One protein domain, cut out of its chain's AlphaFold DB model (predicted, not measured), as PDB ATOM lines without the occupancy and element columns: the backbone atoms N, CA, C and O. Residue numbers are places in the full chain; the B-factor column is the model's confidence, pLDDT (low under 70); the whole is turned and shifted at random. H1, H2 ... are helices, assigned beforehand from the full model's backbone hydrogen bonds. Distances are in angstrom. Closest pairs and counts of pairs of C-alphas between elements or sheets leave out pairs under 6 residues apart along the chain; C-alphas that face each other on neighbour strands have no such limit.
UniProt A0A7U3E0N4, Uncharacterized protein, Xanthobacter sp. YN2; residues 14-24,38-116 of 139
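AT A GLANCE: This is residues 14 to 24 and 38 to 116 of the 139 residues of an uncharacterized protein of Xanthobacter sp. YN2 (UniProt A0A7U3E0N4). Two long helices, H2 and H5, lie side by side and run the same way, and the shorter H1 packs on both to complete a three-helix bundle. On another side the chain runs back from H3, near the ends of H2 and H5, through residues 74 to 81 to H4, near the start of H5. The 90 printed residues hold five named helices, H1 to H5 in order, and no named strand: the class is all helix. The whole is compact, with a radius of gyration of the C-alphas of 13.4 A, yet elongated, spanning 42 by 24 by 18 A.

HOW THE PARTS SIT: H1, residues 14 to 24, touches residues 43 to 53 of H2, residues 38 to 61, at a shallow tilt of 16 degrees, opposite ways; the closest C-alphas, Leu 20 and Leu 46, are 6.4 A apart. H5, residues 90 to 115, is the hub, touching four helices. It touches H2 at a shallow tilt of 30 degrees, the closest C-alphas being Ala 49 and Ala 103, 5.3 A. Its residues 107 to 115 touch H3, residues 66 to 73; the closest C-alphas are Ala 66 and Ala 114, 4.6 A. H4, residues 82 to 87, forms a hairpin with H5. H1 is apart from H3 and H4. Each O i to N i+4 pair is within hydrogen-bond range in H1, H2, H3 and H4, and 21 of 22 in H5.

IN THESE COORDINATES: H1 begins at C-alpha 14 (265.393, 187.780, 163.927). H2 measures 34.8 A and H5 37.5 A, ending at C-alpha 115 (260.978, 200.885, 144.951).

THE WHOLE: Residues 25 to 37 are not printed; C-alphas 24 and 38 are 13.6 A apart. No link printed whole is long, and no printed residue is under 70 in pLDDT.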
ATOM      1  N   GLN A  14     265.224 188.434 162.626       90.75
ATOM      2  CA  GLN A  14     265.393 187.780 163.927       90.75
ATOM      3  C   GLN A  14     265.921 188.751 164.995       90.75
ATOM      4  O   GLN A  14     265.320 188.858 166.066       90.75
ATOM      5  N   ASP A  15     266.979 189.519 164.694       93.00
ATOM      6  CA  ASP A  15     267.507 190.547 165.611       93.00
ATOM      7  C   ASP A  15     266.454 191.632 165.890       93.00
ATOM      8  O   ASP A  15     266.238 192.025 167.036       93.00
ATOM      9  N   GLY A  16     265.735 192.076 164.855       93.25
ATOM     10  CA  GLY A  16     264.668 193.065 164.979       93.25
ATOM     11  C   GLY A  16     263.541 192.604 165.902       93.25
ATOM     12  O   GLY A  16     263.163 193.335 166.817       93.25
ATOM     13  N   MET A  17     263.040 191.380 165.722       95.56
ATOM     14  CA  MET A  17     261.981 190.814 166.565       95.56
ATOM     15  C   MET A  17     262.436 190.626 168.018       95.56
ATOM     16  O   MET A  17     261.687 190.956 168.939       95.56
ATOM     17  N   ALA A  18     263.668 190.155 168.240       95.62
ATOM     18  CA  ALA A  18     264.231 189.999 169.581       95.62
ATOM     19  C   ALA A  18     264.368 191.350 170.305       95.62
ATOM     20  O   ALA A  18     263.982 191.483 171.471       95.62
ATOM     21  N   ARG A  19     264.852 192.381 169.601       95.31
ATOM     22  CA  ARG A  19     264.936 193.748 170.133       95.31
ATOM     23  C   ARG A  19     263.559 194.301 170.471       95.31
ATOM     24  O   ARG A  19     263.377 194.758 171.593       95.31
ATOM     25  N   LEU A  20     262.578 194.183 169.572       95.94
ATOM     26  CA  LEU A  20     261.206 194.631 169.840       95.94
ATOM     27  C   LEU A  20     260.612 193.958 171.077       95.94
ATOM     28  O   LEU A  20     260.030 194.642 171.917       95.94
ATOM     29  N   ALA A  21     260.794 192.644 171.237       94.88
ATOM     30  CA  ALA A  21     260.341 191.931 172.429       94.88
ATOM     31  C   ALA A  21     260.995 192.488 173.709       94.88
ATOM     32  O   ALA A  21     260.305 192.734 174.702       94.88
ATOM     33  N   SER A  22     262.304 192.761 173.666       96.12
ATOM     34  CA  SER A  22     263.034 193.403 174.766       96.12
ATOM     35  C   SER A  22     262.511 194.815 175.065       96.12
ATOM     36  O   SER A  22     262.247 195.147 176.222       96.12
ATOM     37  N   HIS A  23     262.283 195.642 174.038       95.50
ATOM     38  CA  HIS A  23     261.735 196.993 174.189       95.50
ATOM     39  C   HIS A  23     260.325 196.982 174.773       95.50
ATOM     40  O   HIS A  23     260.044 197.775 175.670       95.50
ATOM     41  N   VAL A  24     259.460 196.059 174.341       94.62
ATOM     42  CA  VAL A  24     258.112 195.882 174.904       94.62
ATOM     43  C   VAL A  24     258.185 195.488 176.380       94.62
ATOM     44  O   VAL A  24     257.459 196.055 177.194       94.62
ATOM     45  N   ASP A  38     252.182 209.003 176.304       93.31
ATOM     46  CA  ASP A  38     253.570 208.689 175.954       93.31
ATOM     47  C   ASP A  38     253.795 207.185 175.851       93.31
ATOM     48  O   ASP A  38     254.381 206.720 174.872       93.31
ATOM     49  N   ALA A  39     253.252 206.421 176.799       92.88
ATOM     50  CA  ALA A  39     253.240 204.965 176.721       92.88
ATOM     51  C   ALA A  39     252.526 204.483 175.447       92.88
ATOM     52  O   ALA A  39     253.048 203.624 174.739       92.88
ATOM     53  N   GLY A  40     251.381 205.086 175.108       93.50
ATOM     54  CA  GLY A  40     250.641 204.795 173.881       93.50
ATOM     55  C   GLY A  40     251.460 205.058 172.617       93.50
ATOM     56  O   GLY A  40     251.544 204.187 171.758       93.50
ATOM     57  N   ALA A  41     252.131 206.210 172.522       94.69
ATOM     58  CA  ALA A  41     252.967 206.537 171.365       94.69
ATOM     59  C   ALA A  41     254.146 205.561 171.192       94.69
ATOM     60  O   ALA A  41     254.435 205.134 170.074       94.69
ATOM     61  N   LEU A  42     254.799 205.167 172.290       94.75
ATOM     62  CA  LEU A  42     255.881 204.178 172.259       94.75
ATOM     63  C   LEU A  42     255.374 202.783 171.873       94.75
ATOM     64  O   LEU A  42     256.021 202.093 171.088       94.75
ATOM     65  N   LEU A  43     254.205 202.376 172.371       94.44
ATOM     66  CA  LEU A  43     253.573 201.114 171.980       94.44
ATOM     67  C   LEU A  43     253.194 201.103 170.497       94.44
ATOM     68  O   LEU A  43     253.433 200.098 169.830       94.44
ATOM     69  N   THR A  44     252.653 202.205 169.972       96.12
ATOM     70  CA  THR A  44     252.361 202.345 168.540       96.12
ATOM     71  C   THR A  44     253.630 202.215 167.707       96.12
ATOM     72  O   THR A  44     253.646 201.414 166.779       96.12
ATOM     73  N   LEU A  45     254.713 202.907 168.080       96.88
ATOM     74  CA  LEU A  45     256.001 202.795 167.390       96.88
ATOM     75  C   LEU A  45     256.503 201.343 167.351       96.88
ATOM     76  O   LEU A  45     256.907 200.853 166.299       96.88
ATOM     77  N   LEU A  46     256.462 200.635 168.485       96.44
ATOM     78  CA  LEU A  46     256.903 199.239 168.572       96.44
ATOM     79  C   LEU A  46     256.013 198.299 167.746       96.44
ATOM     80  O   LEU A  46     256.525 197.405 167.070       96.44
ATOM     81  N   ARG A  47     254.693 198.512 167.768       97.25
ATOM     82  CA  ARG A  47     253.734 197.731 166.977       97.25
ATOM     83  C   ARG A  47     253.941 197.942 165.481       97.25
ATOM     84  O   ARG A  47     253.936 196.979 164.720       97.25
ATOM     85  N   ASP A  48     254.142 199.182 165.064       97.75
ATOM     86  CA  ASP A  48     254.304 199.520 163.654       97.75
ATOM     87  C   ASP A  48     255.684 199.096 163.138       97.75
ATOM     88  O   ASP A  48     255.797 198.623 162.009       97.75
ATOM     89  N   ALA A  49     256.721 199.131 163.981       97.06
ATOM     90  CA  ALA A  49     258.010 198.513 163.680       97.06
ATOM     91  C   ALA A  49     257.881 196.987 163.497       97.06
ATOM     92  O   ALA A  49     258.412 196.436 162.531       97.06
ATOM     93  N   GLN A  50     257.125 196.301 164.364       97.44
ATOM     94  CA  GLN A  50     256.828 194.874 164.197       97.44
ATOM     95  C   GLN A  50     256.092 194.603 162.879       97.44
ATOM     96  O   GLN A  50     256.471 193.700 162.132       97.44
ATOM     97  N   ALA A  51     255.063 195.394 162.568       97.12
ATOM     98  CA  ALA A  51     254.334 195.289 161.308       97.12
ATOM     99  C   ALA A  51     255.260 195.511 160.101       97.12
ATOM    100  O   ALA A  51     255.199 194.752 159.138       97.12
ATOM    101  N   GLY A  52     256.180 196.476 160.182       96.44
ATOM    102  CA  GLY A  52     257.198 196.711 159.161       96.44
ATOM    103  C   GLY A  52     258.093 195.494 158.912       96.44
ATOM    104  O   GLY A  52     258.285 195.107 157.760       96.44
ATOM    105  N   LEU A  53     258.578 194.822 159.963       95.94
ATOM    106  CA  LEU A  53     259.347 193.574 159.818       95.94
ATOM    107  C   LEU A  53     258.531 192.456 159.151       95.94
ATOM    108  O   LEU A  53     259.066 191.703 158.337       95.94
ATOM    109  N   LEU A  54     257.237 192.353 159.461       95.44
ATOM    110  CA  LEU A  54     256.345 191.375 158.836       95.44
ATOM    111  C   LEU A  54     256.081 191.688 157.358       95.44
ATOM    112  O   LEU A  54     256.084 190.768 156.542       95.44
ATOM    113  N   LEU A  55     255.914 192.963 156.990       94.44
ATOM    114  CA  LEU A  55     255.793 193.378 155.587       94.44
ATOM    115  C   LEU A  55     257.057 193.037 154.796       94.44
ATOM    116  O   LEU A  55     256.960 192.513 153.687       94.44
ATOM    117  N   LEU A  56     258.235 193.280 155.376       92.56
ATOM    118  CA  LEU A  56     259.508 192.901 154.767       92.56
ATOM    119  C   LEU A  56     259.608 191.385 154.560       92.56
ATOM    120  O   LEU A  56     260.023 190.941 153.493       92.56
ATOM    121  N   ARG A  57     259.152 190.590 155.534       93.06
ATOM    122  CA  ARG A  57     259.131 189.126 155.422       93.06
ATOM    123  C   ARG A  57     258.168 188.638 154.344       93.06
ATOM    124  O   ARG A  57     258.506 187.745 153.574       93.06
ATOM    125  N   ALA A  58     256.975 189.222 154.267       91.19
ATOM    126  CA  ALA A  58     256.012 188.897 153.219       91.19
ATOM    127  C   ALA A  58     256.553 189.279 151.831       91.19
ATOM    128  O   ALA A  58     256.394 188.536 150.862       91.19
ATOM    129  N   ARG A  59     257.258 190.413 151.729       88.81
ATOM    130  CA  ARG A  59     257.932 190.831 150.498       88.81
ATOM    131  C   ARG A  59     259.042 189.859 150.099       88.81
ATOM    132  O   ARG A  59     259.094 189.475 148.932       88.81
ATOM    133  N   SER A  60     259.894 189.441 151.039       87.62
ATOM    134  CA  SER A  60     260.998 188.510 150.773       87.62
ATOM    135  C   SER A  60     260.513 187.109 150.392       87.62
ATOM    136  O   SER A  60     261.152 186.449 149.575       87.62
ATOM    137  N   ALA A  61     259.370 186.674 150.931       88.12
ATOM    138  CA  ALA A  61     258.702 185.429 150.551       88.12
ATOM    139  C   ALA A  61     258.019 185.497 149.168       88.12
ATOM    140  O   ALA A  61     257.673 184.466 148.598       88.12
ATOM    141  N   GLY A  62     257.860 186.698 148.598       86.44
ATOM    142  CA  GLY A  62     257.156 186.913 147.332       86.44
ATOM    143  C   GLY A  62     255.633 187.013 147.467       86.44
ATOM    144  O   GLY A  62     254.949 187.134 146.452       86.44
ATOM    145  N   ASP A  63     255.112 187.027 148.695       89.44
ATOM    146  CA  ASP A  63     253.678 187.088 148.999       89.44
ATOM    147  C   ASP A  63     253.103 188.508 148.870       89.44
ATOM    148  O   ASP A  63     251.887 188.694 148.771       89.44
ATOM    149  N   LEU A  64     253.969 189.527 148.863       88.44
ATOM    150  CA  LEU A  64     253.581 190.935 148.811       88.44
ATOM    151  C   LEU A  64     254.209 191.654 147.598       88.44
ATOM    152  O   LEU A  64     255.440 191.726 147.498       88.44
ATOM    153  N   PRO A  65     253.402 192.219 146.677       89.75
ATOM    154  CA  PRO A  65     253.914 193.030 145.573       89.75
ATOM    155  C   PRO A  65     254.385 194.407 146.058       89.75
ATOM    156  O   PRO A  65     253.887 194.926 147.062       89.75
ATOM    157  N   ALA A  66     255.299 195.035 145.312       87.88
ATOM    158  CA  ALA A  66     255.956 196.284 145.718       87.88
ATOM    159  C   ALA A  66     254.952 197.435 145.933       87.88
ATOM    160  O   ALA A  66     255.024 198.160 146.921       87.88
ATOM    161  N   ALA A  67     253.936 197.546 145.071       89.38
ATOM    162  CA  ALA A  67     252.898 198.571 145.205       89.38
ATOM    163  C   ALA A  67     252.018 198.385 146.458       89.38
ATOM    164  O   ALA A  67     251.625 199.364 147.095       89.38
ATOM    165  N   ALA A  68     251.704 197.138 146.833       91.44
ATOM    166  CA  ALA A  68     250.965 196.866 148.067       91.44
ATOM    167  C   ALA A  68     251.840 197.160 149.288       91.44
ATOM    168  O   ALA A  68     251.375 197.787 150.234       91.44
ATOM    169  N   MET A  69     253.116 196.781 149.226       92.25
ATOM    170  CA  MET A  69     254.097 197.096 150.253       92.25
ATOM    171  C   MET A  69     254.230 198.603 150.484       92.25
ATOM    172  O   MET A  69     254.131 199.031 151.627       92.25
ATOM    173  N   ALA A  70     254.380 199.408 149.428       91.69
ATOM    174  CA  ALA A  70     254.456 200.867 149.529       91.69
ATOM    175  C   ALA A  70     253.225 201.456 150.237       91.69
ATOM    176  O   ALA A  70     253.348 202.299 151.126       91.69
ATOM    177  N   ARG A  71     252.027 200.971 149.877       93.38
ATOM    178  CA  ARG A  71     250.767 201.418 150.480       93.38
ATOM    179  C   ARG A  71     250.675 201.064 151.962       93.38
ATOM    180  O   ARG A  71     250.262 201.911 152.747       93.38
ATOM    181  N   GLU A  72     251.017 199.834 152.341       95.12
ATOM    182  CA  GLU A  72     250.958 199.422 153.747       95.12
ATOM    183  C   GLU A  72     252.073 200.080 154.576       95.12
ATOM    184  O   GLU A  72     251.811 200.543 155.681       95.12
ATOM    185  N   ALA A  73     253.284 200.220 154.025       93.81
ATOM    186  CA  ALA A  73     254.393 200.913 154.678       93.81
ATOM    187  C   ALA A  73     254.071 202.391 154.953       93.81
ATOM    188  O   ALA A  73     254.399 202.897 156.022       93.81
ATOM    189  N   GLY A  74     253.364 203.064 154.037       93.12
ATOM    190  CA  GLY A  74     252.923 204.452 154.215       93.12
ATOM    191  C   GLY A  74     251.904 204.668 155.342       93.12
ATOM    192  O   GLY A  74     251.629 205.812 155.693       93.12
ATOM    193  N   ARG A  75     251.341 203.598 155.919       95.44
ATOM    194  CA  ARG A  75     250.419 203.663 157.066       95.44
ATOM    195  C   ARG A  75     251.120 203.480 158.415       95.44
ATOM    196  O   ARG A  75     250.463 203.617 159.441       95.44
ATOM    197  N   LEU A  76     252.408 203.131 158.418       96.56
ATOM    198  CA  LEU A  76     253.160 202.835 159.635       96.56
ATOM    199  C   LEU A  76     253.718 204.110 160.273       96.56
ATOM    200  O   LEU A  76     254.395 204.906 159.621       96.56
ATOM    201  N   CYS A  77     253.527 204.258 161.580       95.38
ATOM    202  CA  CYS A  77     254.126 205.320 162.379       95.38
ATOM    203  C   CYS A  77     255.507 204.879 162.891       95.38
ATOM    204  O   CYS A  77     255.660 204.446 164.031       95.38
ATOM    205  N   LEU A  78     256.536 205.002 162.045       95.19
ATOM    206  CA  LEU A  78     257.925 204.612 162.362       95.19
ATOM    207  C   LEU A  78     258.781 205.752 162.944       95.19
ATOM    208  O   LEU A  78     260.007 205.654 163.040       95.19
ATOM    209  N   THR A  79     258.141 206.851 163.328       94.69
ATOM    210  CA  THR A  79     258.795 208.038 163.874       94.69
ATOM    211  C   THR A  79     258.095 208.511 165.131       94.69
ATOM    212  O   THR A  79     256.873 208.639 165.159       94.69
ATOM    213  N   LEU A  80     258.882 208.828 166.148       93.12
ATOM    214  CA  LEU A  80     258.446 209.506 167.353       93.12
ATOM    215  C   LEU A  80     258.759 210.999 167.243       93.12
ATOM    216  O   LEU A  80     259.823 211.389 166.764       93.12
ATOM    217  N   ASP A  81     257.844 211.829 167.736       93.31
ATOM    218  CA  ASP A  81     258.056 213.271 167.855       93.31
ATOM    219  C   ASP A  81     259.301 213.576 168.729       93.31
ATOM    220  O   ASP A  81     259.349 213.148 169.891       93.31
ATOM    221  N   PRO A  82     260.302 214.325 168.221       91.38
ATOM    222  CA  PRO A  82     261.486 214.712 168.988       91.38
ATOM    223  C   PRO A  82     261.164 215.464 170.284       91.38
ATOM    224  O   PRO A  82     261.828 215.246 171.300       91.38
ATOM    225  N   ALA A  83     260.122 216.304 170.290       93.12
ATOM    226  CA  ALA A  83     259.706 217.031 171.488       93.12
ATOM    227  C   ALA A  83     259.187 216.068 172.564       93.12
ATOM    228  O   ALA A  83     259.475 216.225 173.752       93.12
ATOM    229  N   ARG A  84     258.481 215.011 172.144       93.44
ATOM    230  CA  ARG A  84     258.054 213.921 173.024       93.44
ATOM    231  C   ARG A  84     259.242 213.132 173.565       93.44
ATOM    232  O   ARG A  84     259.288 212.846 174.756       93.44
ATOM    233  N   LEU A  85     260.223 212.815 172.726       93.12
ATOM    234  CA  LEU A  85     261.431 212.107 173.153       93.12
ATOM    235  C   LEU A  85     262.198 212.891 174.236       93.12
ATOM    236  O   LEU A  85     262.629 212.317 175.237       93.12
ATOM    237  N   ALA A  86     262.317 214.210 174.068       92.69
ATOM    238  CA  ALA A  86     263.048 215.095 174.975       92.69
ATOM    239  C   ALA A  86     262.410 215.238 176.370       92.69
ATOM    240  O   ALA A  86     263.118 215.549 177.329       92.69
ATOM    241  N   ARG A  87     261.102 214.980 176.510       92.94
ATOM    242  CA  ARG A  87     260.379 215.044 177.796       92.94
ATOM    243  C   ARG A  87     260.248 213.701 178.516       92.94
ATOM    244  O   ARG A  87     259.835 213.679 179.671       92.94
ATOM    245  N   LEU A  88     260.593 212.584 177.870       94.00
ATOM    246  CA  LEU A  88     260.512 211.267 178.506       94.00
ATOM    247  C   LEU A  88     261.488 211.165 179.689       94.00
ATOM    248  O   LEU A  88     262.632 211.624 179.562       94.00
ATOM    249  N   PRO A  89     261.100 210.493 180.789       93.06
ATOM    250  CA  PRO A  89     262.034 210.092 181.836       93.06
ATOM    251  C   PRO A  89     263.214 209.317 181.243       93.06
ATOM    252  O   PRO A  89     263.029 208.527 180.314       93.06
ATOM    253  N   GLN A  90     264.418 209.508 181.789       93.12
ATOM    254  CA  GLN A  90     265.654 208.905 181.272       93.12
ATOM    255  C   GLN A  90     265.540 207.406 180.911       93.12
ATOM    256  O   GLN A  90     265.911 207.060 179.786       93.12
ATOM    257  N   PRO A  91     264.993 206.509 181.762       91.94
ATOM    258  CA  PRO A  91     264.905 205.090 181.411       91.94
ATOM    259  C   PRO A  91     263.986 204.824 180.207       91.94
ATOM    260  O   PRO A  91     264.313 204.000 179.354       91.94
ATOM    261  N   ALA A  92     262.872 205.552 180.089       92.94
ATOM    262  CA  ALA A  92     261.958 205.435 178.955       92.94
ATOM    263  C   ALA A  92     262.533 206.068 177.684       92.94
ATOM    264  O   ALA A  92     262.325 205.557 176.585       92.94
ATOM    265  N   ARG A  93     263.306 207.150 177.825       94.81
ATOM    266  CA  ARG A  93     263.994 207.810 176.714       94.81
ATOM    267  C   ARG A  93     265.004 206.885 176.042       94.81
ATOM    268  O   ARG A  93     265.056 206.861 174.821       94.81
ATOM    269  N   LEU A  94     265.759 206.098 176.812       93.88
ATOM    270  CA  LEU A  94     266.693 205.112 176.253       93.88
ATOM    271  C   LEU A  94     265.962 204.068 175.401       93.88
ATOM    272  O   LEU A  94     266.328 203.849 174.250       93.88
ATOM    273  N   VAL A  95     264.873 203.497 175.931       94.25
ATOM    274  CA  VAL A  95     264.015 202.559 175.184       94.25
ATOM    275  C   VAL A  95     263.484 203.212 173.905       94.25
ATOM    276  O   VAL A  95     263.523 202.601 172.842       94.25
ATOM    277  N   ALA A  96     263.029 204.461 173.994       95.12
ATOM    278  CA  ALA A  96     262.483 205.206 172.868       95.12
ATOM    279  C   ALA A  96     263.525 205.499 171.775       95.12
ATOM    280  O   ALA A  96     263.226 205.321 170.598       95.12
ATOM    281  N   VAL A  97     264.749 205.898 172.141       95.88
ATOM    282  CA  VAL A  97     265.851 206.120 171.187       95.88
ATOM    283  C   VAL A  97     266.212 204.820 170.474       95.88
ATOM    284  O   VAL A  97     266.314 204.791 169.250       95.88
ATOM    285  N   GLU A  98     266.380 203.730 171.219       95.31
ATOM    286  CA  GLU A  98     266.706 202.430 170.632       95.31
ATOM    287  C   GLU A  98     265.592 201.932 169.693       95.31
ATOM    288  O   GLU A  98     265.879 201.448 168.593       95.31
ATOM    289  N   ALA A  99     264.326 202.095 170.095       94.81
ATOM    290  CA  ALA A  99     263.167 201.774 169.267       94.81
ATOM    291  C   ALA A  99     263.120 202.646 168.002       94.81
ATOM    292  O   ALA A  99     262.883 202.125 166.915       94.81
ATOM    293  N   GLN A 100     263.421 203.944 168.112       95.81
ATOM    294  CA  GLN A 100     263.475 204.874 166.980       95.81
ATOM    295  C   GLN A 100     264.573 204.496 165.976       95.81
ATOM    296  O   GLN A 100     264.352 204.554 164.767       95.81
ATOM    297  N   LEU A 101     265.744 204.069 166.455       95.00
ATOM    298  CA  LEU A 101     266.833 203.589 165.600       95.00
ATOM    299  C   LEU A 101     266.459 202.293 164.872       95.00
ATOM    300  O   LEU A 101     266.806 202.104 163.705       95.00
ATOM    301  N   LEU A 102     265.757 201.382 165.547       94.94
ATOM    302  CA  LEU A 102     265.250 200.169 164.915       94.94
ATOM    303  C   LEU A 102     264.169 200.493 163.872       94.94
ATOM    304  O   LEU A 102     264.272 200.033 162.737       94.94
ATOM    305  N   ALA A 103     263.195 201.334 164.221       95.62
ATOM    306  CA  ALA A 103     262.137 201.782 163.321       95.62
ATOM    307  C   ALA A 103     262.697 202.511 162.088       95.62
ATOM    308  O   ALA A 103     262.243 202.257 160.976       95.62
ATOM    309  N   GLY A 104     263.741 203.329 162.253       94.62
ATOM    310  CA  GLY A 104     264.440 203.982 161.144       94.62
ATOM    311  C   GLY A 104     265.102 202.992 160.183       94.62
ATOM    312  O   GLY A 104     264.953 203.120 158.968       94.62
ATOM    313  N   ARG A 105     265.772 201.951 160.705       94.25
ATOM    314  CA  ARG A 105     266.341 200.872 159.873       94.25
ATOM    315  C   ARG A 105     265.258 200.113 159.104       94.25
ATOM    316  O   ARG A 105     265.432 199.836 157.919       94.25
ATOM    317  N   ILE A 106     264.139 199.810 159.762       94.31
ATOM    318  CA  ILE A 106     262.987 199.147 159.141       94.31
ATOM    319  C   ILE A 106     262.389 200.037 158.047       94.31
ATOM    320  O   ILE A 106     262.192 199.567 156.931       94.31
ATOM    321  N   GLY A 107     262.167 201.322 158.328       94.25
ATOM    322  CA  GLY A 107     261.630 202.291 157.371       94.25
ATOM    323  C   GLY A 107     262.503 202.438 156.126       94.25
ATOM    324  O   GLY A 107     262.000 202.340 155.008       94.25
ATOM    325  N   ALA A 108     263.819 202.575 156.303       92.81
ATOM    326  CA  ALA A 108     264.760 202.637 155.186       92.81
ATOM    327  C   ALA A 108     264.695 201.372 154.314       92.81
ATOM    328  O   ALA A 108     264.668 201.461 153.084       92.81
ATOM    329  N   ARG A 109     264.607 200.191 154.939       92.12
ATOM    330  CA  ARG A 109     264.484 198.929 154.208       92.12
ATOM    331  C   ARG A 109     263.142 198.805 153.484       92.12
ATOM    332  O   ARG A 109     263.123 198.364 152.339       92.12
ATOM    333  N   LEU A 110     262.043 199.221 154.116       92.25
ATOM    334  CA  LEU A 110     260.718 199.237 153.492       92.25
ATOM    335  C   LEU A 110     260.712 200.097 152.225       92.25
ATOM    336  O   LEU A 110     260.167 199.675 151.212       92.25
ATOM    337  N   MET A 111     261.344 201.274 152.263       90.88
ATOM    338  CA  MET A 111     261.444 202.155 151.096       90.88
ATOM    339  C   MET A 111     262.288 201.552 149.968       90.88
ATOM    340  O   MET A 111     261.905 201.654 148.802       90.88
ATOM    341  N   ALA A 112     263.403 200.896 150.300       88.56
ATOM    342  CA  ALA A 112     264.224 200.204 149.308       88.56
ATOM    343  C   ALA A 112     263.420 199.098 148.596       88.56
ATOM    344  O   ALA A 112     263.277 199.102 147.377       88.56
ATOM    345  N   ASP A 113     262.781 198.215 149.359       85.38
ATOM    346  CA  ASP A 113     262.070 197.051 148.816       85.38
ATOM    347  C   ASP A 113     260.729 197.407 148.130       85.38
ATOM    348  O   ASP A 113     260.212 196.625 147.322       85.38
ATOM    349  N   ALA A 114     260.168 198.584 148.434       83.38
ATOM    350  CA  ALA A 114     258.983 199.141 147.780       83.38
ATOM    351  C   ALA A 114     259.288 199.829 146.436       83.38
ATOM    352  O   ALA A 114     258.375 200.015 145.630       83.38
ATOM    353  N   THR A 115     260.544 200.218 146.193       78.62
ATOM    354  CA  THR A 115     260.978 200.885 144.951       78.62
ATOM    355  C   THR A 115     261.684 199.938 143.983       78.62
ATOM    356  O   THR A 115     261.716 200.210 142.784       78.62
ATOM    357  N   GLU A 116     262.185 198.795 144.460       70.62
ATOM    358  CA  GLU A 116     262.728 197.747 143.601       70.62
ATOM    359  C   GLU A 116     261.604 196.976 142.874       70.62
ATOM    360  O   GLU A 116     260.807 196.282 143.526       70.62
TER     361      GLU A 116